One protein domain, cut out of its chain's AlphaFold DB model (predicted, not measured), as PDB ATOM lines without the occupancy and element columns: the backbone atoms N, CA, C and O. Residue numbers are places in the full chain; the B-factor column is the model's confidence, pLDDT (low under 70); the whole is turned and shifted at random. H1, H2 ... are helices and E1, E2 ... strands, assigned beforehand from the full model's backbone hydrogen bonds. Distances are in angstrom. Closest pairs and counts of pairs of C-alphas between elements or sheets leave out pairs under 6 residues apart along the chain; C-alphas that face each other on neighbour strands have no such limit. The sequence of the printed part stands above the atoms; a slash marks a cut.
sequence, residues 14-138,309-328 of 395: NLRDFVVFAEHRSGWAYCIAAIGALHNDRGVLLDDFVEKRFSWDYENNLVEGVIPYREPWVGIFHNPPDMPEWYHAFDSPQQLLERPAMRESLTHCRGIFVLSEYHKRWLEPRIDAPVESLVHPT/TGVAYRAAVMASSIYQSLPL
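AT A GLANCE: This is residues 14 to 138 and 309 to 328 of the 395 residues of a protein of Proteobacteria bacterium (UniProt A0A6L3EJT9). A small twisted sheet of four parallel strands makes the middle of this domain, with H7 packed over E3 and E4 on one face and the short H9 over the other face. H2, with H3, H4 and H5 about it, makes a cluster of short helices, while H1 and H8 pack together elsewhere. The printed part has 145 residues with nine named helices and four named strands, along the chain H1 E1 H2 H3 E2 H4 H5 H6 E3 H7 E4 H8 H9; the sheet's order is E1 E2 E3 E4 and the class is mixed. It is compact, with a radius of gyration of the C-alphas of 14.5 A and spans of 36 by 31 by 31 A.

HOW THE PARTS SIT: H1, residues 28 to 38, touches H8, residues 310 to 319, at a steep tilt of 51 degrees, closest at the C-alphas of Ala 34 and Gly 310, 4.8 A. E1, residues 44 to 47, and E2, residues 73 to 77, have N 74 and O 45 within hydrogen-bond range, 2.8 A. Between them H2, residues 50 to 56, and H3, residues 58 to 63, complete a strand-helix-strand unit, parallel neighbours linked through helices, with a right-handed crossover. H2 and H3 only just touch, only at the corner, with 3 pairs of C-alphas within 8 A, closest Arg 53 and Asn 61, 6.5 A. H2 touches H4, residues 85 to 91, closest at the C-alphas of Ser 55 and Asp 91, 5.7 A. H5, residues 93 to 98, and H6, residues 100 to 106, complete a second unit with E2, H4 and E3, residues 109 to 114, where N 77 and O 113 are within hydrogen-bond range, 2.9 A. H7, residues 117 to 126, joins E3 to E4, residues 131 to 133, in a third unit, right-handed, with N 114 and O 132 at 2.9 A; its height over the sheet is 8.1 A. H9, residues 321 to 325, is on the opposite face, over E3, at a height of 7.8 A. Every O i to N i+4 pair is within hydrogen-bond range in H3, H5, H6, H8 and H9, against 5 of 7 in H1, 2 of 3 in H2, 4 of 6 in H7 and 0 of 3 in H4, where 1 of 4 O i to N i+3 pairs is.

IN THESE COORDINATES: H1 spans 16.2 A from C-alpha 28 at (-37.187, -44.458, -9.331), H7 14.7 A, E3 14.1 A and H8 14.0 A. H9 ends at C-alpha 325, (-35.034, -60.368, -27.828).

THE WHOLE: The C-alphas farthest apart, of Trp 86 and Leu 328, are 43.8 A apart. Residues 139 to 308 are not printed; C-alphas 138 and 309 are 6.0 A apart across the cut. Residues 20 to 26 have pLDDT under 70.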
ATOM      1  N   ASN A  14     -29.030 -57.280 -16.492       95.25
ATOM      2  CA  ASN A  14     -28.079 -57.015 -15.434       95.25
ATOM      3  C   ASN A  14     -28.375 -55.627 -14.844       95.25
ATOM      4  O   ASN A  14     -28.272 -54.621 -15.533       95.25
ATOM      5  N   LEU A  15     -28.741 -55.604 -13.560       91.31
ATOM      6  CA  LEU A  15     -29.195 -54.439 -12.784       91.31
ATOM      7  C   LEU A  15     -28.136 -54.055 -11.732       91.31
ATOM      8  O   LEU A  15     -28.473 -53.693 -10.607       91.31
ATOM      9  N   ARG A  16     -26.848 -54.267 -12.032       80.69
ATOM     10  CA  ARG A  16     -25.749 -54.106 -11.059       80.69
ATOM     11  C   ARG A  16     -25.520 -52.661 -10.610       80.69
ATOM     12  O   ARG A  16     -25.070 -52.454  -9.488       80.69
ATOM     13  N   ASP A  17     -25.837 -51.701 -11.473       74.94
ATOM     14  CA  ASP A  17     -25.651 -50.275 -11.239       74.94
ATOM     15  C   ASP A  17     -26.978 -49.582 -11.537       74.94
ATOM     16  O   ASP A  17     -27.434 -49.627 -12.676       74.94
ATOM     17  N   PHE A  18     -27.606 -48.983 -10.523       76.75
ATOM     18  CA  PHE A  18     -28.826 -48.200 -10.706       76.75
ATOM     19  C   PHE A  18     -28.850 -46.937  -9.853       76.75
ATOM     20  O   PHE A  18     -28.100 -46.796  -8.877       76.75
ATOM     21  N   VAL A  19     -29.716 -46.003 -10.233       74.19
ATOM     22  CA  VAL A  19     -29.846 -44.696  -9.587       74.19
ATOM     23  C   VAL A  19     -30.969 -44.712  -8.553       74.19
ATOM     24  O   VAL A  19     -32.024 -45.309  -8.761       74.19
ATOM     25  N   VAL A  20     -30.765 -44.043  -7.414       67.75
ATOM     26  CA  VAL A  20     -31.806 -43.848  -6.397       67.75
ATOM     27  C   VAL A  20     -31.854 -42.386  -5.961       67.75
ATOM     28  O   VAL A  20     -30.831 -41.799  -5.627       67.75
ATOM     29  N   PHE A  21     -33.066 -41.829  -5.898       67.12
ATOM     30  CA  PHE A  21     -33.353 -40.518  -5.309       67.12
ATOM     31  C   PHE A  21     -34.176 -40.736  -4.042       67.12
ATOM     32  O   PHE A  21     -35.280 -41.280  -4.116       67.12
ATOM     33  N   ALA A  22     -33.632 -40.368  -2.885       61.59
ATOM     34  CA  ALA A  22     -34.262 -40.637  -1.593       61.59
ATOM     35  C   ALA A  22     -35.400 -39.658  -1.270       61.59
ATOM     36  O   ALA A  22     -36.252 -39.951  -0.441       61.59
ATOM     37  N   GLU A  23     -35.416 -38.504  -1.932       61.50
ATOM     38  CA  GLU A  23     -36.384 -37.429  -1.736       61.50
ATOM     39  C   GLU A  23     -37.723 -37.697  -2.439       61.50
ATOM     40  O   GLU A  23     -38.683 -36.957  -2.230       61.50
ATOM     41  N   HIS A  24     -37.791 -38.721  -3.295       68.62
ATOM     42  CA  HIS A  24     -38.995 -39.071  -4.038       68.62
ATOM     43  C   HIS A  24     -39.797 -40.150  -3.320       68.62
ATOM     44  O   HIS A  24     -39.353 -41.296  -3.195       68.62
ATOM     45  N   ARG A  25     -41.042 -39.822  -2.972       68.94
ATOM     46  CA  ARG A  25     -41.988 -40.807  -2.465       68.94
ATOM     47  C   ARG A  25     -42.356 -41.791  -3.578       68.94
ATOM     48  O   ARG A  25     -42.976 -41.417  -4.563       68.94
ATOM     49  N   SER A  26     -42.006 -43.068  -3.416       69.00
ATOM     50  CA  SER A  26     -42.260 -44.100  -4.439       69.00
ATOM     51  C   SER A  26     -41.597 -43.790  -5.799       69.00
ATOM     52  O   SER A  26     -42.151 -44.121  -6.847       69.00
ATOM     53  N   GLY A  27     -40.427 -43.133  -5.780       78.19
ATOM     54  CA  GLY A  27     -39.686 -42.716  -6.978       78.19
ATOM     55  C   GLY A  27     -38.960 -43.847  -7.713       78.19
ATOM     56  O   GLY A  27     -39.326 -45.014  -7.615       78.19
ATOM     57  N   TRP A  28     -37.881 -43.521  -8.431       87.62
ATOM     58  CA  TRP A  28     -37.187 -44.458  -9.331       87.62
ATOM     59  C   TRP A  28     -36.746 -45.780  -8.674       87.62
ATOM     60  O   TRP A  28     -36.804 -46.839  -9.296       87.62
ATOM     61  N   ALA A  29     -36.422 -45.762  -7.375       84.81
ATOM     62  CA  ALA A  29     -36.138 -46.979  -6.612       84.81
ATOM     63  C   ALA A  29     -37.290 -48.002  -6.650       84.81
ATOM     64  O   ALA A  29     -37.037 -49.204  -6.717       84.81
ATOM     65  N   TYR A  30     -38.547 -47.544  -6.649       87.25
ATOM     66  CA  TYR A  30     -39.720 -48.405  -6.792       87.25
ATOM     67  C   TYR A  30     -39.770 -49.060  -8.181       87.25
ATOM     68  O   TYR A  30     -40.023 -50.262  -8.284       87.25
ATOM     69  N   CYS A  31     -39.451 -48.308  -9.240       90.31
ATOM     70  CA  CYS A  31     -39.369 -48.820 -10.613       90.31
ATOM     71  C   CYS A  31     -38.329 -49.942 -10.729       90.31
ATOM     72  O   CYS A  31     -38.624 -51.014 -11.261       90.31
ATOM     73  N   ILE A  32     -37.130 -49.723 -10.182       91.31
ATOM     74  CA  ILE A  32     -36.040 -50.705 -10.227       91.31
ATOM     75  C   ILE A  32     -36.351 -51.925  -9.358       91.31
ATOM     76  O   ILE A  32     -36.170 -53.059  -9.804       91.31
ATOM     77  N   ALA A  33     -36.908 -51.726  -8.162       89.38
ATOM     78  CA  ALA A  33     -37.352 -52.827  -7.312       89.38
ATOM     79  C   ALA A  33     -38.406 -53.702  -8.011       89.38
ATOM     80  O   ALA A  33     -38.334 -54.931  -7.938       89.38
ATOM     81  N   ALA A  34     -39.342 -53.094  -8.750       91.81
ATOM     82  CA  ALA A  34     -40.385 -53.814  -9.474       91.81
ATOM     83  C   ALA A  34     -39.820 -54.805 -10.508       91.81
ATOM     84  O   ALA A  34     -40.364 -55.905 -10.653       91.81
ATOM     85  N   ILE A  35     -38.714 -54.458 -11.174       94.88
ATOM     86  CA  ILE A  35     -38.032 -55.309 -12.164       94.88
ATOM     87  C   ILE A  35     -36.853 -56.103 -11.593       94.88
ATOM     88  O   ILE A  35     -36.232 -56.863 -12.331       94.88
ATOM     89  N   GLY A  36     -36.582 -56.013 -10.289       93.25
ATOM     90  CA  GLY A  36     -35.475 -56.712  -9.629       93.25
ATOM     91  C   GLY A  36     -35.466 -58.227  -9.865       93.25
ATOM     92  O   GLY A  36     -34.413 -58.837 -10.010       93.25
ATOM     93  N   ALA A  37     -36.646 -58.841 -10.000       93.06
ATOM     94  CA  ALA A  37     -36.792 -60.264 -10.318       93.06
ATOM     95  C   ALA A  37     -36.319 -60.646 -11.737       93.06
ATOM     96  O   ALA A  37     -36.183 -61.831 -12.034       93.06
ATOM     97  N   LEU A  38     -36.081 -59.675 -12.622       95.94
ATOM     98  CA  LEU A  38     -35.561 -59.886 -13.978       95.94
ATOM     99  C   LEU A  38     -34.024 -59.894 -14.021       95.94
ATOM    100  O   LEU A  38     -33.455 -60.063 -15.104       95.94
ATOM    101  N   HIS A  39     -33.377 -59.715 -12.864       95.38
ATOM    102  CA  HIS A  39     -31.935 -59.612 -12.725       95.38
ATOM    103  C   HIS A  39     -31.191 -60.933 -12.951       95.38
ATOM    104  O   HIS A  39     -31.556 -61.976 -12.406       95.38
ATOM    105  N   ASN A  40     -30.074 -60.852 -13.664       94.88
ATOM    106  CA  ASN A  40     -28.990 -61.818 -13.658       94.88
ATOM    107  C   ASN A  40     -27.654 -61.095 -13.911       94.88
ATOM    108  O   ASN A  40     -27.544 -60.314 -14.855       94.88
ATOM    109  N   ASP A  41     -26.621 -61.392 -13.125       93.50
ATOM    110  CA  ASP A  41     -25.255 -60.862 -13.257       93.50
ATOM    111  C   ASP A  41     -24.640 -61.145 -14.645       93.50
ATOM    112  O   ASP A  41     -23.748 -60.422 -15.089       93.50
ATOM    113  N   ARG A  42     -25.114 -62.192 -15.336       94.00
ATOM    114  CA  ARG A  42     -24.725 -62.566 -16.709       94.00
ATOM    115  C   ARG A  42     -25.748 -62.125 -17.770       94.00
ATOM    116  O   ARG A  42     -25.671 -62.571 -18.911       94.00
ATOM    117  N   GLY A  43     -26.734 -61.313 -17.392       95.69
ATOM    118  CA  GLY A  43     -27.688 -60.691 -18.309       95.69
ATOM    119  C   GLY A  43     -27.093 -59.500 -19.067       95.69
ATOM    120  O   GLY A  43     -25.977 -59.057 -18.792       95.69
ATOM    121  N   VAL A  44     -27.867 -58.960 -20.008       97.19
ATOM    122  CA  VAL A  44     -27.542 -57.731 -20.752       97.19
ATOM    123  C   VAL A  44     -27.611 -56.531 -19.809       97.19
ATOM    124  O   VAL A  44     -28.573 -56.418 -19.052       97.19
ATOM    125  N   LEU A  45     -26.618 -55.639 -19.851       96.31
ATOM    126  CA  LEU A  45     -26.580 -54.441 -19.004       96.31
ATOM    127  C   LEU A  45     -27.852 -53.602 -19.185       96.31
ATOM    128  O   LEU A  45     -28.189 -53.258 -20.313       96.31
ATOM    129  N   LEU A  46     -28.526 -53.253 -18.090       97.00
ATOM    130  CA  LEU A  46     -29.501 -52.167 -18.077       97.00
ATOM    131  C   LEU A  46     -28.811 -50.909 -17.542       97.00
ATOM    132  O   LEU A  46     -28.416 -50.883 -16.379       97.00
ATOM    133  N   ASP A  47     -28.687 -49.886 -18.380       96.44
ATOM    134  CA  ASP A  47     -28.442 -48.517 -17.930       96.44
ATOM    135  C   ASP A  47     -29.797 -47.891 -17.600       96.44
ATOM    136  O   ASP A  47     -30.563 -47.491 -18.480       96.44
ATOM    137  N   ASP A  48     -30.136 -47.905 -16.317       93.25
ATOM    138  CA  ASP A  48     -31.445 -47.491 -15.844       93.25
ATOM    139  C   ASP A  48     -31.636 -45.979 -15.844       93.25
ATOM    140  O   ASP A  48     -32.751 -45.562 -15.569       93.25
ATOM    141  N   PHE A  49     -30.587 -45.186 -16.088       92.81
ATOM    142  CA  PHE A  49     -30.626 -43.727 -16.071       92.81
ATOM    143  C   PHE A  49     -29.529 -43.161 -16.980       92.81
ATOM    144  O   PHE A  49     -28.481 -42.682 -16.531       92.81
ATOM    145  N   VAL A  50     -29.791 -43.200 -18.287       95.19
ATOM    146  CA  VAL A  50     -28.799 -42.876 -19.324       95.19
ATOM    147  C   VAL A  50     -28.225 -41.466 -19.155       95.19
ATOM    148  O   VAL A  50     -27.037 -41.236 -19.390       95.19
ATOM    149  N   GLU A  51     -29.027 -40.515 -18.679       93.56
ATOM    150  CA  GLU A  51     -28.591 -39.143 -18.423       93.56
ATOM    151  C   GLU A  51     -27.473 -39.060 -17.380       93.56
ATOM    152  O   GLU A  51     -26.565 -38.242 -17.523       93.56
ATOM    153  N   LYS A  52     -27.455 -39.942 -16.374       90.69
ATOM    154  CA  LYS A  52     -26.372 -39.962 -15.385       90.69
ATOM    155  C   LYS A  52     -25.048 -40.330 -16.046       90.69
ATOM    156  O   LYS A  52     -24.014 -39.731 -15.752       90.69
ATOM    157  N   ARG A  53     -25.078 -41.317 -16.943       91.50
ATOM    158  CA  ARG A  53     -23.883 -41.855 -17.599       91.50
ATOM    159  C   ARG A  53     -23.369 -40.933 -18.683       91.50
ATOM    160  O   ARG A  53     -22.191 -40.583 -18.696       91.50
ATOM    161  N   PHE A  54     -24.268 -40.507 -19.558       94.06
ATOM    162  CA  PHE A  54     -23.906 -39.765 -20.751       94.06
ATOM    163  C   PHE A  54     -24.004 -38.258 -20.584       94.06
ATOM    164  O   PHE A  54     -23.575 -37.578 -21.507       94.06
ATOM    165  N   SER A  55     -24.529 -37.733 -19.468       90.94
ATOM    166  CA  SER A  55     -24.656 -36.293 -19.214       90.94
ATOM    167  C   SER A  55     -24.020 -35.866 -17.890       90.94
ATOM    168  O   SER A  55     -22.972 -35.227 -17.906       90.94
ATOM    169  N   TRP A  56     -24.596 -36.249 -16.749       88.00
ATOM    170  CA  TRP A  56     -24.228 -35.683 -15.443       88.00
ATOM    171  C   TRP A  56     -22.778 -35.980 -15.058       88.00
ATOM    172  O   TRP A  56     -22.051 -35.082 -14.646       88.00
ATOM    173  N   ASP A  57     -22.351 -37.228 -15.263       89.69
ATOM    174  CA  ASP A  57     -21.002 -37.699 -14.943       89.69
ATOM    175  C   ASP A  57     -20.179 -37.979 -16.217       89.69
ATOM    176  O   ASP A  57     -19.271 -38.809 -16.193       89.69
ATOM    177  N   TYR A  58     -20.505 -37.337 -17.348       89.38
ATOM    178  CA  TYR A  58     -19.962 -37.677 -18.672       89.38
ATOM    179  C   TYR A  58     -18.427 -37.762 -18.704       89.38
ATOM    180  O   TYR A  58     -17.872 -38.793 -19.082       89.38
ATOM    181  N   GLU A  59     -17.740 -36.709 -18.252       91.25
ATOM    182  CA  GLU A  59     -16.271 -36.649 -18.252       91.25
ATOM    183  C   GLU A  59     -15.648 -37.725 -17.351       91.25
ATOM    184  O   GLU A  59     -14.692 -38.395 -17.741       91.25
ATOM    185  N   ASN A  60     -16.225 -37.956 -16.169       91.94
ATOM    186  CA  ASN A  60     -15.738 -38.983 -15.248       91.94
ATOM    187  C   ASN A  60     -15.929 -40.386 -15.838       91.94
ATOM    188  O   ASN A  60     -14.996 -41.185 -15.832       91.94
ATOM    189  N   ASN A  61     -17.099 -40.676 -16.419       93.25
ATOM    190  CA  ASN A  61     -17.370 -41.973 -17.044       93.25
ATOM    191  C   ASN A  61     -16.475 -42.227 -18.271       93.25
ATOM    192  O   ASN A  61     -16.152 -43.385 -18.538       93.25
ATOM    193  N   LEU A  62     -16.064 -41.184 -19.004       93.38
ATOM    194  CA  LEU A  62     -15.066 -41.300 -20.073       93.38
ATOM    195  C   LEU A  62     -13.685 -41.662 -19.521       93.38
ATOM    196  O   LEU A  62     -13.054 -42.599 -20.007       93.38
ATOM    197  N   VAL A  63     -13.218 -40.930 -18.503       95.12
ATOM    198  CA  VAL A  63     -11.901 -41.151 -17.880       95.12
ATOM    199  C   VAL A  63     -11.812 -42.538 -17.242       95.12
ATOM    200  O   VAL A  63     -10.788 -43.208 -17.365       95.12
ATOM    201  N   GLU A  64     -12.887 -42.992 -16.601       94.50
ATOM    202  CA  GLU A  64     -12.972 -44.312 -15.969       94.50
ATOM    203  C   GLU A  64     -13.231 -45.452 -16.969       94.50
ATOM    204  O   GLU A  64     -13.182 -46.624 -16.595       94.50
ATOM    205  N   GLY A  65     -13.493 -45.137 -18.242       93.44
ATOM    206  CA  GLY A  65     -13.788 -46.127 -19.278       93.44
ATOM    207  C   GLY A  65     -15.128 -46.846 -19.088       93.44
ATOM    208  O   GLY A  65     -15.300 -47.953 -19.595       93.44
ATOM    209  N   VAL A  66     -16.069 -46.235 -18.359       93.94
ATOM    210  CA  VAL A  66     -17.447 -46.728 -18.199       93.94
ATOM    211  C   VAL A  66     -18.224 -46.572 -19.506       93.94
ATOM    212  O   VAL A  66     -18.982 -47.467 -19.878       93.94
ATOM    213  N   ILE A  67     -18.027 -45.447 -20.196       96.00
ATOM    214  CA  ILE A  67     -18.548 -45.180 -21.539       96.00
ATOM    215  C   ILE A  67     -17.373 -44.909 -22.494       96.00
ATOM    216  O   ILE A  67     -16.329 -44.426 -22.051       96.00
ATOM    217  N   PRO A  68     -17.514 -45.174 -23.802       97.81
ATOM    218  CA  PRO A  68     -18.680 -45.750 -24.476       97.81
ATOM    219  C   PRO A  68     -18.909 -47.225 -24.126       97.81
ATOM    220  O   PRO A  68     -17.974 -47.963 -23.820       97.81
ATOM    221  N   TYR A  69     -20.161 -47.668 -24.215       97.31
ATOM    222  CA  TYR A  69     -20.509 -49.076 -24.089       97.31
ATOM    223  C   TYR A  69     -20.058 -49.864 -25.318       97.31
ATOM    224  O   TYR A  69     -20.375 -49.520 -26.457       97.31
ATOM    225  N   ARG A  70     -19.324 -50.951 -25.068       96.44
ATOM    226  CA  ARG A  70     -18.800 -51.881 -26.087       96.44
ATOM    227  C   ARG A  70     -19.347 -53.301 -25.944       96.44
ATOM    228  O   ARG A  70     -18.889 -54.227 -26.602       96.44
ATOM    229  N   GLU A  71     -20.320 -53.464 -25.059       95.12
ATOM    230  CA  GLU A  71     -21.041 -54.705 -24.807       95.12
ATOM    231  C   GLU A  71     -22.543 -54.458 -24.999       95.12
ATOM    232  O   GLU A  71     -22.982 -53.306 -24.909       95.12
ATOM    233  N   PRO A  72     -23.349 -55.507 -25.259       97.31
ATOM    234  CA  PRO A  72     -24.796 -55.370 -25.353       97.31
ATOM    235  C   PRO A  72     -25.393 -54.681 -24.123       97.31
ATOM    236  O   PRO A  72     -25.145 -55.103 -22.991       97.31
ATOM    237  N   TRP A  73     -26.235 -53.675 -24.352       98.06
ATOM    238  CA  TRP A  73     -26.910 -52.933 -23.285       98.06
ATOM    239  C   TRP A  73     -28.329 -52.509 -23.684       98.06
ATOM    240  O   TRP A  73     -28.668 -52.460 -24.866       98.06
ATOM    241  N   VAL A  74     -29.153 -52.205 -22.689       98.50
ATOM    242  CA  VAL A  74     -30.482 -51.597 -22.804       98.50
ATOM    243  C   VAL A  74     -30.481 -50.329 -21.959       98.50
ATOM    244  O   VAL A  74     -29.896 -50.327 -20.879       98.50
ATOM    245  N   GLY A  75     -31.113 -49.262 -22.438       97.81
ATOM    246  CA  GLY A  75     -31.165 -47.977 -21.736       97.81
ATOM    247  C   GLY A  75     -32.568 -47.572 -21.312       97.81
ATOM    248  O   GLY A  75     -33.543 -48.016 -21.919       97.81
ATOM    249  N   ILE A  76     -32.667 -46.680 -20.328       97.94
ATOM    250  CA  ILE A  76     -33.893 -45.937 -20.018       97.94
ATOM    251  C   ILE A  76     -33.629 -44.431 -20.122       97.94
ATOM    252  O   ILE A  76     -32.777 -43.892 -19.415       97.94
ATOM    253  N   PHE A  77     -34.367 -43.765 -21.012       97.19
ATOM    254  CA  PHE A  77     -34.324 -42.314 -21.215       97.19
ATOM    255  C   PHE A  77     -35.483 -41.644 -20.460       97.19
ATOM    256  O   PHE A  77     -36.659 -41.957 -20.682       97.19
ATOM    257  N   HIS A  78     -35.154 -40.684 -19.599       95.31
ATOM    258  CA  HIS A  78     -36.106 -39.951 -18.759       95.31
ATOM    259  C   HIS A  78     -36.460 -38.596 -19.341       95.31
ATOM    260  O   HIS A  78     -37.626 -38.185 -19.297       95.31
ATOM    261  N   ASN A  79     -35.445 -37.898 -19.849       95.12
ATOM    262  CA  ASN A  79     -35.567 -36.510 -20.248       95.12
ATOM    263  C   ASN A  79     -36.349 -36.402 -21.555       95.12
ATOM    264  O   ASN A  79     -35.959 -37.020 -22.544       95.12
ATOM    265  N   PRO A  80     -37.467 -35.659 -21.571       95.88
ATOM    266  CA  PRO A  80     -38.312 -35.561 -22.745       95.88
ATOM    267  C   PRO A  80     -37.659 -34.662 -23.816       95.88
ATOM    268  O   PRO A  80     -36.692 -33.953 -23.531       95.88
ATOM    269  N   PRO A  81     -38.139 -34.705 -25.066       95.31
ATOM    270  CA  PRO A  81     -37.442 -34.065 -26.174       95.31
ATOM    271  C   PRO A  81     -37.665 -32.555 -26.328       95.31
ATOM    272  O   PRO A  81     -36.871 -31.920 -27.004       95.31
ATOM    273  N   ASP A  82     -38.689 -31.938 -25.748       95.00
ATOM    274  CA  ASP A  82     -38.995 -30.503 -25.908       95.00
ATOM    275  C   ASP A  82     -38.604 -29.694 -24.659       95.00
ATOM    276  O   ASP A  82     -39.288 -28.773 -24.212       95.00
ATOM    277  N   MET A  83     -37.469 -30.056 -24.052       93.50
ATOM    278  CA  MET A  83     -36.896 -29.301 -22.940       93.50
ATOM    279  C   MET A  83     -36.486 -27.892 -23.394       93.50
ATOM    280  O   MET A  83     -35.745 -27.767 -24.372       93.50
ATOM    281  N   PRO A  84     -36.855 -26.825 -22.659       90.69
ATOM    282  CA  PRO A  84     -36.409 -25.483 -23.006       90.69
ATOM    283  C   PRO A  84     -34.885 -25.364 -22.968       90.69
ATOM    284  O   PRO A  84     -34.249 -25.793 -22.001       90.69
ATOM    285  N   GLU A  85     -34.303 -24.703 -23.972       87.44
ATOM    286  CA  GLU A  85     -32.844 -24.569 -24.101       87.44
ATOM    287  C   GLU A  85     -32.185 -23.941 -22.860       87.44
ATOM    288  O   GLU A  85     -31.101 -24.340 -22.438       87.44
ATOM    289  N   TRP A  86     -32.869 -22.979 -22.237       86.50
ATOM    290  CA  TRP A  86     -32.388 -22.266 -21.053       86.50
ATOM    291  C   TRP A  86     -32.437 -23.094 -19.764       86.50
ATOM    292  O   TRP A  86     -31.860 -22.668 -18.769       86.50
ATOM    293  N   TYR A  87     -33.142 -24.231 -19.749       83.56
ATOM    294  CA  TYR A  87     -33.309 -25.050 -18.551       83.56
ATOM    295  C   TYR A  87     -32.037 -25.874 -18.308       83.56
ATOM    296  O   TYR A  87     -31.161 -25.446 -17.567       83.56
ATOM    297  N   HIS A  88     -31.913 -27.026 -18.976       79.75
ATOM    298  CA  HIS A  88     -30.721 -27.887 -19.019       79.75
ATOM    299  C   HIS A  88     -30.593 -28.520 -20.406       79.75
ATOM    300  O   HIS A  88     -30.724 -29.734 -20.563       79.75
ATOM    301  N   ALA A  89     -30.344 -27.710 -21.441       77.00
ATOM    302  CA  ALA A  89     -30.194 -28.230 -22.804       77.00
ATOM    303  C   ALA A  89     -29.141 -29.340 -22.904       77.00
ATOM    304  O   ALA A  89     -29.319 -30.283 -23.667       77.00
ATOM    305  N   PHE A  90     -28.066 -29.262 -22.111       82.31
ATOM    306  CA  PHE A  90     -27.015 -30.279 -22.084       82.31
ATOM    307  C   PHE A  90     -27.545 -31.670 -21.705       82.31
ATOM    308  O   PHE A  90     -27.042 -32.666 -22.208       82.31
ATOM    309  N   ASP A  91     -28.586 -31.751 -20.880       86.44
ATOM    310  CA  ASP A  91     -29.190 -33.020 -20.467       86.44
ATOM    311  C   ASP A  91     -30.304 -33.488 -21.418       86.44
ATOM    312  O   ASP A  91     -30.917 -34.527 -21.180       86.44
ATOM    313  N   SER A  92     -30.579 -32.741 -22.493       92.25
ATOM    314  CA  SER A  92     -31.607 -33.098 -23.472       92.25
ATOM    315  C   SER A  92     -31.211 -34.330 -24.290       92.25
ATOM    316  O   SER A  92     -30.028 -34.518 -24.609       92.25
ATOM    317  N   PRO A  93     -32.184 -35.155 -24.711       95.00
ATOM    318  CA  PRO A  93     -31.886 -36.327 -25.521       95.00
ATOM    319  C   PRO A  93     -31.221 -35.963 -26.862       95.00
ATOM    320  O   PRO A  93     -30.416 -36.738 -27.366       95.00
ATOM    321  N   GLN A  94     -31.462 -34.768 -27.412       94.38
ATOM    322  CA  GLN A  94     -30.755 -34.222 -28.578       94.38
ATOM    323  C   GLN A  94     -29.245 -34.201 -28.346       94.38
ATOM    324  O   GLN A  94     -28.489 -34.794 -29.114       94.38
ATOM    325  N   GLN A  95     -28.817 -33.551 -27.261       93.50
ATOM    326  CA  GLN A  95     -27.402 -33.407 -26.937       93.50
ATOM    327  C   GLN A  95     -26.775 -34.756 -26.594       93.50
ATOM    328  O   GLN A  95     -25.656 -35.038 -27.020       93.50
ATOM    329  N   LEU A  96     -27.504 -35.631 -25.891       95.19
ATOM    330  CA  LEU A  96     -27.042 -36.992 -25.616       95.19
ATOM    331  C   LEU A  96     -26.735 -37.749 -26.916       95.19
ATOM    332  O   LEU A  96     -25.646 -38.304 -27.037       95.19
ATOM    333  N   LEU A  97     -27.649 -37.749 -27.893       96.56
ATOM    334  CA  LEU A  97     -27.491 -38.467 -29.168       96.56
ATOM    335  C   LEU A  97     -26.358 -37.909 -30.051       96.56
ATOM    336  O   LEU A  97     -25.831 -38.611 -30.921       96.56
ATOM    337  N   GLU A  98     -25.957 -36.656 -29.843       95.12
ATOM    338  CA  GLU A  98     -24.847 -36.039 -30.572       95.12
ATOM    339  C   GLU A  98     -23.466 -36.411 -30.018       95.12
ATOM    340  O   GLU A  98     -22.471 -36.336 -30.750       95.12
ATOM    341  N   ARG A  99     -23.386 -36.880 -28.766       95.31
ATOM    342  CA  ARG A  99     -22.111 -37.207 -28.112       95.31
ATOM    343  C   ARG A  99     -21.401 -38.378 -28.801       95.31
ATOM    344  O   ARG A  99     -22.022 -39.422 -29.020       95.31
ATOM    345  N   PRO A 100     -20.079 -38.285 -29.053       97.38
ATOM    346  CA  PRO A 100     -19.313 -39.379 -29.652       97.38
ATOM    347  C   PRO A 100     -19.449 -40.704 -28.892       97.38
ATOM    348  O   PRO A 100     -19.689 -41.739 -29.510       97.38
ATOM    349  N   ALA A 101     -19.383 -40.668 -27.556       97.62
ATOM    350  CA  ALA A 101     -19.514 -41.877 -26.750       97.62
ATOM    351  C   ALA A 101     -20.920 -42.488 -26.821       97.62
ATOM    352  O   ALA A 101     -21.048 -43.710 -26.823       97.62
ATOM    353  N   MET A 102     -21.977 -41.672 -26.919       97.88
ATOM    354  CA  MET A 102     -23.339 -42.179 -27.115       97.88
ATOM    355  C   MET A 102     -23.474 -42.849 -28.482       97.88
ATOM    356  O   MET A 102     -23.956 -43.973 -28.566       97.88
ATOM    357  N   ARG A 103     -22.977 -42.212 -29.548       97.69
ATOM    358  CA  ARG A 103     -23.005 -42.778 -30.906       97.69
ATOM    359  C   ARG A 103     -22.272 -44.117 -30.995       97.69
ATOM    360  O   ARG A 103     -22.800 -45.046 -31.595       97.69
ATOM    361  N   GLU A 104     -21.101 -44.242 -30.365       98.25
ATOM    362  CA  GLU A 104     -20.393 -45.530 -30.266       98.25
ATOM    363  C   GLU A 104     -21.209 -46.548 -29.454       98.25
ATOM    364  O   GLU A 104     -21.381 -47.687 -29.892       98.25
ATOM    365  N   SER A 105     -21.792 -46.134 -28.325       98.44
ATOM    366  CA  SER A 105     -22.611 -47.008 -27.471       98.44
ATOM    367  C   SER A 105     -23.849 -47.540 -28.191       98.44
ATOM    368  O   SER A 105     -24.178 -48.719 -28.057       98.44
ATOM    369  N   LEU A 106     -24.517 -46.715 -29.001       98.44
ATOM    370  CA  LEU A 106     -25.715 -47.101 -29.753       98.44
ATOM    371  C   LEU A 106     -25.467 -48.276 -30.711       98.44
ATOM    372  O   LEU A 106     -26.382 -49.063 -30.933       98.44
ATOM    373  N   THR A 107     -24.233 -48.477 -31.190       97.94
ATOM    374  CA  THR A 107     -23.884 -49.633 -32.043       97.94
ATOM    375  C   THR A 107     -23.990 -50.985 -31.324       97.94
ATOM    376  O   THR A 107     -24.135 -52.018 -31.975       97.94
ATOM    377  N   HIS A 108     -23.972 -50.983 -29.987       98.06
ATOM    378  CA  HIS A 108     -24.159 -52.166 -29.141       98.06
ATOM    379  C   HIS A 108     -25.512 -52.156 -28.406       98.06
ATOM    380  O   HIS A 108     -25.790 -53.044 -27.595       98.06
ATOM    381  N   CYS A 109     -26.366 -51.162 -28.665       98.50
ATOM    382  CA  CYS A 109     -27.650 -51.025 -27.992       98.50
ATOM    383  C   CYS A 109     -28.643 -52.088 -28.481       98.50
ATOM    384  O   CYS A 109     -28.817 -52.319 -29.676       98.50
ATOM    385  N   ARG A 110     -29.309 -52.749 -27.534       98.56
ATOM    386  CA  ARG A 110     -30.334 -53.775 -27.773       98.56
ATOM    387  C   ARG A 110     -31.753 -53.228 -27.673       98.56
ATOM    388  O   ARG A 110     -32.685 -53.929 -28.051       98.56
ATOM    389  N   GLY A 111     -31.902 -52.002 -27.188       98.62
ATOM    390  CA  GLY A 111     -33.161 -51.279 -27.126       98.62
ATOM    391  C   GLY A 111     -33.125 -50.165 -26.088       98.62
ATOM    392  O   GLY A 111     -32.302 -50.186 -25.172       98.62
ATOM    393  N   ILE A 112     -34.033 -49.206 -26.231       98.75
ATOM    394  CA  ILE A 112     -34.224 -48.106 -25.288       98.75
ATOM    395  C   ILE A 112     -35.671 -48.101 -24.805       98.75
ATOM    396  O   ILE A 112     -36.608 -48.099 -25.603       98.75
ATOM    397  N   PHE A 113     -35.859 -48.055 -23.491       98.75
ATOM    398  CA  PHE A 113     -37.142 -47.702 -22.913       98.75
ATOM    399  C   PHE A 113     -37.244 -46.191 -22.716       98.75
ATOM    400  O   PHE A 113     -36.298 -45.526 -22.297       98.75
ATOM    401  N   VAL A 114     -38.427 -45.660 -22.982       98.56
ATOM    402  CA  VAL A 114     -38.836 -44.297 -22.628       98.56
ATOM    403  C   VAL A 114     -40.098 -44.364 -21.773       98.56
ATOM    404  O   VAL A 114     -40.683 -45.431 -21.598       98.56
ATOM    405  N   LEU A 115     -40.533 -43.227 -21.232       97.56
ATOM    406  CA  LEU A 115     -41.630 -43.176 -20.255       97.56
ATOM    407  C   LEU A 115     -42.898 -42.471 -20.774       97.56
ATOM    408  O   LEU A 115     -43.729 -42.026 -19.986       97.56
ATOM    409  N   SER A 116     -43.008 -42.327 -22.099       98.31
ATOM    410  CA  SER A 116     -44.200 -41.851 -22.814       98.31
ATOM    411  C   SER A 116     -44.144 -42.229 -24.302       98.31
ATOM    412  O   SER A 116     -43.067 -42.320 -24.901       98.31
ATOM    413  N   GLU A 117     -45.307 -42.418 -24.925       98.44
ATOM    414  CA  GLU A 117     -45.423 -42.624 -26.377       98.44
ATOM    415  C   GLU A 117     -45.024 -41.364 -27.156       98.44
ATOM    416  O   GLU A 117     -44.479 -41.437 -28.259       98.44
ATOM    417  N   TYR A 118     -45.254 -40.185 -26.584       98.38
ATOM    418  CA  TYR A 118     -44.682 -38.924 -27.046       98.38
ATOM    419  C   TYR A 118     -43.156 -38.995 -27.219       98.38
ATOM    420  O   TYR A 118     -42.663 -38.755 -28.324       98.38
ATOM    421  N   HIS A 119     -42.416 -39.386 -26.178       98.44
ATOM    422  CA  HIS A 119     -40.961 -39.503 -26.262       98.44
ATOM    423  C   HIS A 119     -40.545 -40.630 -27.221       98.44
ATOM    424  O   HIS A 119     -39.633 -40.445 -28.027       98.44
ATOM    425  N   LYS A 120     -41.262 -41.763 -27.231       98.62
ATOM    426  CA  LYS A 120     -40.979 -42.877 -28.151       98.62
ATOM    427  C   LYS A 120     -41.039 -42.431 -29.605       98.62
ATOM    428  O   LYS A 120     -40.081 -42.640 -30.342       98.62
ATOM    429  N   ARG A 121     -42.135 -41.775 -30.006       98.56
ATOM    430  CA  ARG A 121     -42.329 -41.273 -31.379       98.56
ATOM    431  C   ARG A 121     -41.236 -40.302 -31.808       98.56
ATOM    432  O   ARG A 121     -40.929 -40.207 -32.994       98.56
ATOM    433  N   TRP A 122     -40.659 -39.573 -30.858       98.44
ATOM    434  CA  TRP A 122     -39.519 -38.715 -31.130       98.44
ATOM    435  C   TRP A 122     -38.213 -39.514 -31.265       98.44
ATOM    436  O   TRP A 122     -37.456 -39.268 -32.202       98.44
ATOM    437  N   LEU A 123     -37.935 -40.476 -30.384       98.50
ATOM    438  CA  LEU A 123     -36.645 -41.176 -30.355       98.50
ATOM    439  C   LEU A 123     -36.510 -42.249 -31.446       98.50
ATOM    440  O   LEU A 123     -35.448 -42.372 -32.049       98.50
ATOM    441  N   GLU A 124     -37.580 -42.990 -31.732       98.19
ATOM    442  CA  GLU A 124     -37.594 -44.132 -32.659       98.19
ATOM    443  C   GLU A 124     -37.017 -43.832 -34.060       98.19
ATOM    444  O   GLU A 124     -36.182 -44.603 -34.518       98.19
ATOM    445  N   PRO A 125     -37.331 -42.713 -34.747       98.19
ATOM    446  CA  PRO A 125     -36.731 -42.419 -36.054       98.19
ATOM    447  C   PRO A 125     -35.273 -41.923 -35.994       98.19
ATOM    448  O   PRO A 125     -34.706 -41.591 -37.034       98.19
ATOM    449  N   ARG A 126     -34.680 -41.782 -34.800       98.25
ATOM    450  CA  ARG A 126     -33.344 -41.187 -34.592       98.25
ATOM    451  C   ARG A 126     -32.276 -42.210 -34.214       98.25
ATOM    452  O   ARG A 126     -31.098 -41.856 -34.219       98.25
ATOM    453  N   ILE A 127     -32.667 -43.438 -33.887       97.75
ATOM    454  CA  ILE A 127     -31.753 -44.528 -33.538       97.75
ATOM    455  C   ILE A 127     -32.202 -45.827 -34.212       97.75
ATOM    456  O   ILE A 127     -33.387 -46.027 -34.445       97.75
ATOM    457  N   ASP A 128     -31.261 -46.729 -34.491       97.44
ATOM    458  CA  ASP A 128     -31.578 -48.023 -35.118       97.44
ATOM    459  C   ASP A 128     -32.104 -49.066 -34.113       97.44
ATOM    460  O   ASP A 128     -32.741 -50.050 -34.492       97.44
ATOM    461  N   ALA A 129     -31.810 -48.881 -32.821       97.94
ATOM    462  CA  ALA A 129     -32.247 -49.785 -31.764       97.94
ATOM    463  C   ALA A 129     -33.764 -49.648 -31.507       97.94
ATOM    464  O   ALA A 129     -34.296 -48.540 -31.580       97.94
ATOM    465  N   PRO A 130     -34.470 -50.740 -31.153       98.44
ATOM    466  CA  PRO A 130     -35.900 -50.678 -30.855       98.44
ATOM    467  C   PRO A 130     -36.189 -49.757 -29.663       98.44
ATOM    468  O   PRO A 130     -35.459 -49.775 -28.669       98.44
ATOM    469  N   VAL A 131     -37.282 -48.994 -29.746       98.81
ATOM    470  CA  VAL A 131     -37.739 -48.096 -28.678       98.81
ATOM    471  C   VAL A 131     -39.125 -48.509 -28.202       98.81
ATOM    472  O   VAL A 131     -40.052 -48.649 -29.000       98.81
ATOM    473  N   GLU A 132     -39.306 -48.673 -26.894       98.75
ATOM    474  CA  GLU A 132     -40.614 -48.983 -26.305       98.75
ATOM    475  C   GLU A 132     -40.943 -48.061 -25.133       98.75
ATOM    476  O   GLU A 132     -40.068 -47.657 -24.372       98.75
ATOM    477  N   SER A 133     -42.222 -47.708 -24.998       98.31
ATOM    478  CA  SER A 133     -42.703 -46.875 -23.900       98.31
ATOM    479  C   SER A 133     -43.147 -47.740 -22.725       98.31
ATOM    480  O   SER A 133     -43.831 -48.750 -22.906       98.31
ATOM    481  N   LEU A 134     -42.794 -47.324 -21.513       97.88
ATOM    482  CA  LEU A 134     -43.275 -47.898 -20.264       97.88
ATOM    483  C   LEU A 134     -44.055 -46.844 -19.477       97.88
ATOM    484  O   LEU A 134     -43.686 -45.676 -19.424       97.88
ATOM    485  N   VAL A 135     -45.122 -47.269 -18.803       96.12
ATOM    486  CA  VAL A 135     -45.858 -46.394 -17.884       96.12
ATOM    487  C   VAL A 135     -45.090 -46.303 -16.570       96.12
ATOM    488  O   VAL A 135     -44.829 -47.336 -15.951       96.12
ATOM    489  N   HIS A 136     -44.760 -45.090 -16.119       94.88
ATOM    490  CA  HIS A 136     -44.081 -44.903 -14.837       94.88
ATOM    491  C   HIS A 136     -44.958 -45.430 -13.683       94.88
ATOM    492  O   HIS A 136     -46.097 -44.973 -13.526       94.88
ATOM    493  N   PRO A 137     -44.474 -46.383 -12.869       94.56
ATOM    494  CA  PRO A 137     -45.259 -46.932 -11.779       94.56
ATOM    495  C   PRO A 137     -45.211 -46.038 -10.536       94.56
ATOM    496  O   PRO A 137     -44.350 -45.174 -10.390       94.56
ATOM    497  N   THR A 138     -46.133 -46.260  -9.610       93.06
ATOM    498  CA  THR A 138     -46.150 -45.647  -8.280       93.06
ATOM    499  C   THR A 138     -46.825 -46.591  -7.285       93.06
ATOM    500  O   THR A 138     -47.492 -47.556  -7.673       93.06
ATOM    501  N   THR A 309     -49.058 -49.890 -11.337       93.94
ATOM    502  CA  THR A 309     -48.444 -50.752 -10.317       93.94
ATOM    503  C   THR A 309     -47.063 -51.244 -10.749       93.94
ATOM    504  O   THR A 309     -46.821 -51.475 -11.935       93.94
ATOM    505  N   GLY A 310     -46.175 -51.522  -9.788       92.88
ATOM    506  CA  GLY A 310     -44.897 -52.185 -10.076       92.88
ATOM    507  C   GLY A 310     -45.068 -53.550 -10.767       92.88
ATOM    508  O   GLY A 310     -44.273 -53.924 -11.626       92.88
ATOM    509  N   VAL A 311     -46.151 -54.278 -10.468       94.62
ATOM    510  CA  VAL A 311     -46.481 -55.546 -11.144       94.62
ATOM    511  C   VAL A 311     -46.772 -55.324 -12.628       94.62
ATOM    512  O   VAL A 311     -46.223 -56.045 -13.462       94.62
ATOM    513  N   ALA A 312     -47.595 -54.327 -12.966       96.06
ATOM    514  CA  ALA A 312     -47.884 -53.982 -14.355       96.06
ATOM    515  C   ALA A 312     -46.635 -53.473 -15.085       96.06
ATOM    516  O   ALA A 312     -46.395 -53.889 -16.215       96.06
ATOM    517  N   TYR A 313     -45.803 -52.660 -14.426       96.94
ATOM    518  CA  TYR A 313     -44.527 -52.197 -14.976       96.94
ATOM    519  C   TYR A 313     -43.593 -53.363 -15.318       96.94
ATOM    520  O   TYR A 313     -43.128 -53.476 -16.450       96.94
ATOM    521  N   ARG A 314     -43.388 -54.304 -14.384       97.44
ATOM    522  CA  ARG A 314     -42.594 -55.513 -14.647       97.44
ATOM    523  C   ARG A 314     -43.185 -56.343 -15.783       97.44
ATOM    524  O   ARG A 314     -42.433 -56.820 -16.630       97.44
ATOM    525  N   ALA A 315     -44.503 -56.529 -15.804       98.06
ATOM    526  CA  ALA A 315     -45.172 -57.273 -16.866       98.06
ATOM    527  C   ALA A 315     -44.984 -56.606 -18.238       98.06
ATOM    528  O   ALA A 315     -44.726 -57.310 -19.210       98.06
ATOM    529  N   ALA A 316     -45.044 -55.273 -18.312       98.31
ATOM    530  CA  ALA A 316     -44.783 -54.513 -19.532       98.31
ATOM    531  C   ALA A 316     -43.332 -54.680 -20.006       98.31
ATOM    532  O   ALA A 316     -43.110 -55.002 -21.171       98.31
ATOM    533  N   VAL A 317     -42.351 -54.583 -19.097       98.44
ATOM    534  CA  VAL A 317     -40.943 -54.870 -19.425       98.44
ATOM    535  C   VAL A 317     -40.799 -56.292 -19.959       98.44
ATOM    536  O   VAL A 317     -40.214 -56.484 -21.018       98.44
ATOM    537  N   MET A 318     -41.376 -57.290 -19.286       98.25
ATOM    538  CA  MET A 318     -41.320 -58.680 -19.746       98.25
ATOM    539  C   MET A 318     -41.994 -58.878 -21.105       98.25
ATOM    540  O   MET A 318     -41.507 -59.679 -21.892       98.25
ATOM    541  N   ALA A 319     -43.100 -58.193 -21.386       98.25
ATOM    542  CA  ALA A 319     -43.833 -58.321 -22.644       98.25
ATOM    543  C   ALA A 319     -43.172 -57.577 -23.817       98.25
ATOM    544  O   ALA A 319     -43.478 -57.892 -24.966       98.25
ATOM    545  N   SER A 320     -42.279 -56.623 -23.537       98.56
ATOM    546  CA  SER A 320     -41.593 -55.833 -24.560       98.56
ATOM    547  C   SER A 320     -40.784 -56.699 -25.527       98.56
ATOM    548  O   SER A 320     -40.149 -57.692 -25.145       98.56
ATOM    549  N   SER A 321     -40.755 -56.291 -26.793       98.12
ATOM    550  CA  SER A 321     -39.888 -56.897 -27.806       98.12
ATOM    551  C   SER A 321     -38.409 -56.749 -27.438       98.12
ATOM    552  O   SER A 321     -37.638 -57.691 -27.643       98.12
ATOM    553  N   ILE A 322     -38.040 -55.629 -26.797       98.56
ATOM    554  CA  ILE A 322     -36.695 -55.384 -26.262       98.56
ATOM    555  C   ILE A 322     -36.291 -56.539 -25.345       98.56
ATOM    556  O   ILE A 322     -35.336 -57.249 -25.663       98.56
ATOM    557  N   TYR A 323     -37.039 -56.790 -24.264       98.38
ATOM    558  CA  TYR A 323     -36.706 -57.830 -23.283       98.38
ATOM    559  C   TYR A 323     -36.752 -59.243 -23.876       98.38
ATOM    560  O   TYR A 323     -35.863 -60.059 -23.615       98.38
ATOM    561  N   GLN A 324     -37.763 -59.541 -24.697       98.00
ATOM    562  CA  GLN A 324     -37.925 -60.861 -25.315       98.00
ATOM    563  C   GLN A 324     -36.785 -61.207 -26.284       98.00
ATOM    564  O   GLN A 324     -36.426 -62.382 -26.407       98.00
ATOM    565  N   SER A 325     -36.177 -60.199 -26.919       97.38
ATOM    566  CA  SER A 325     -35.034 -60.368 -27.828       97.38
ATOM    567  C   SER A 325     -33.692 -60.596 -27.121       97.38
ATOM    568  O   SER A 325     -32.713 -60.993 -27.766       97.38
ATOM    569  N   LEU A 326     -33.608 -60.328 -25.811       97.62
ATOM    570  CA  LEU A 326     -32.363 -60.479 -25.059       97.62
ATOM    571  C   LEU A 326     -32.017 -61.964 -24.902       97.62
ATOM    572  O   LEU A 326     -32.916 -62.777 -24.678       97.62
ATOM    573  N   PRO A 327     -30.738 -62.356 -24.987       94.50
ATOM    574  CA  PRO A 327     -30.348 -63.738 -24.752       94.50
ATOM    575  C   PRO A 327     -30.634 -64.151 -23.302       94.50
ATOM    576  O   PRO A 327     -30.579 -63.335 -22.380       94.50
ATOM    577  N   LEU A 328     -30.904 -65.441 -23.092       90.81
ATOM    578  CA  LEU A 328     -30.806 -66.011 -21.751       90.81
ATOM    579  C   LEU A 328     -29.333 -66.023 -21.310       90.81
ATOM    580  O   LEU A 328     -28.455 -66.229 -22.153       90.81
TER     581      LEU A 328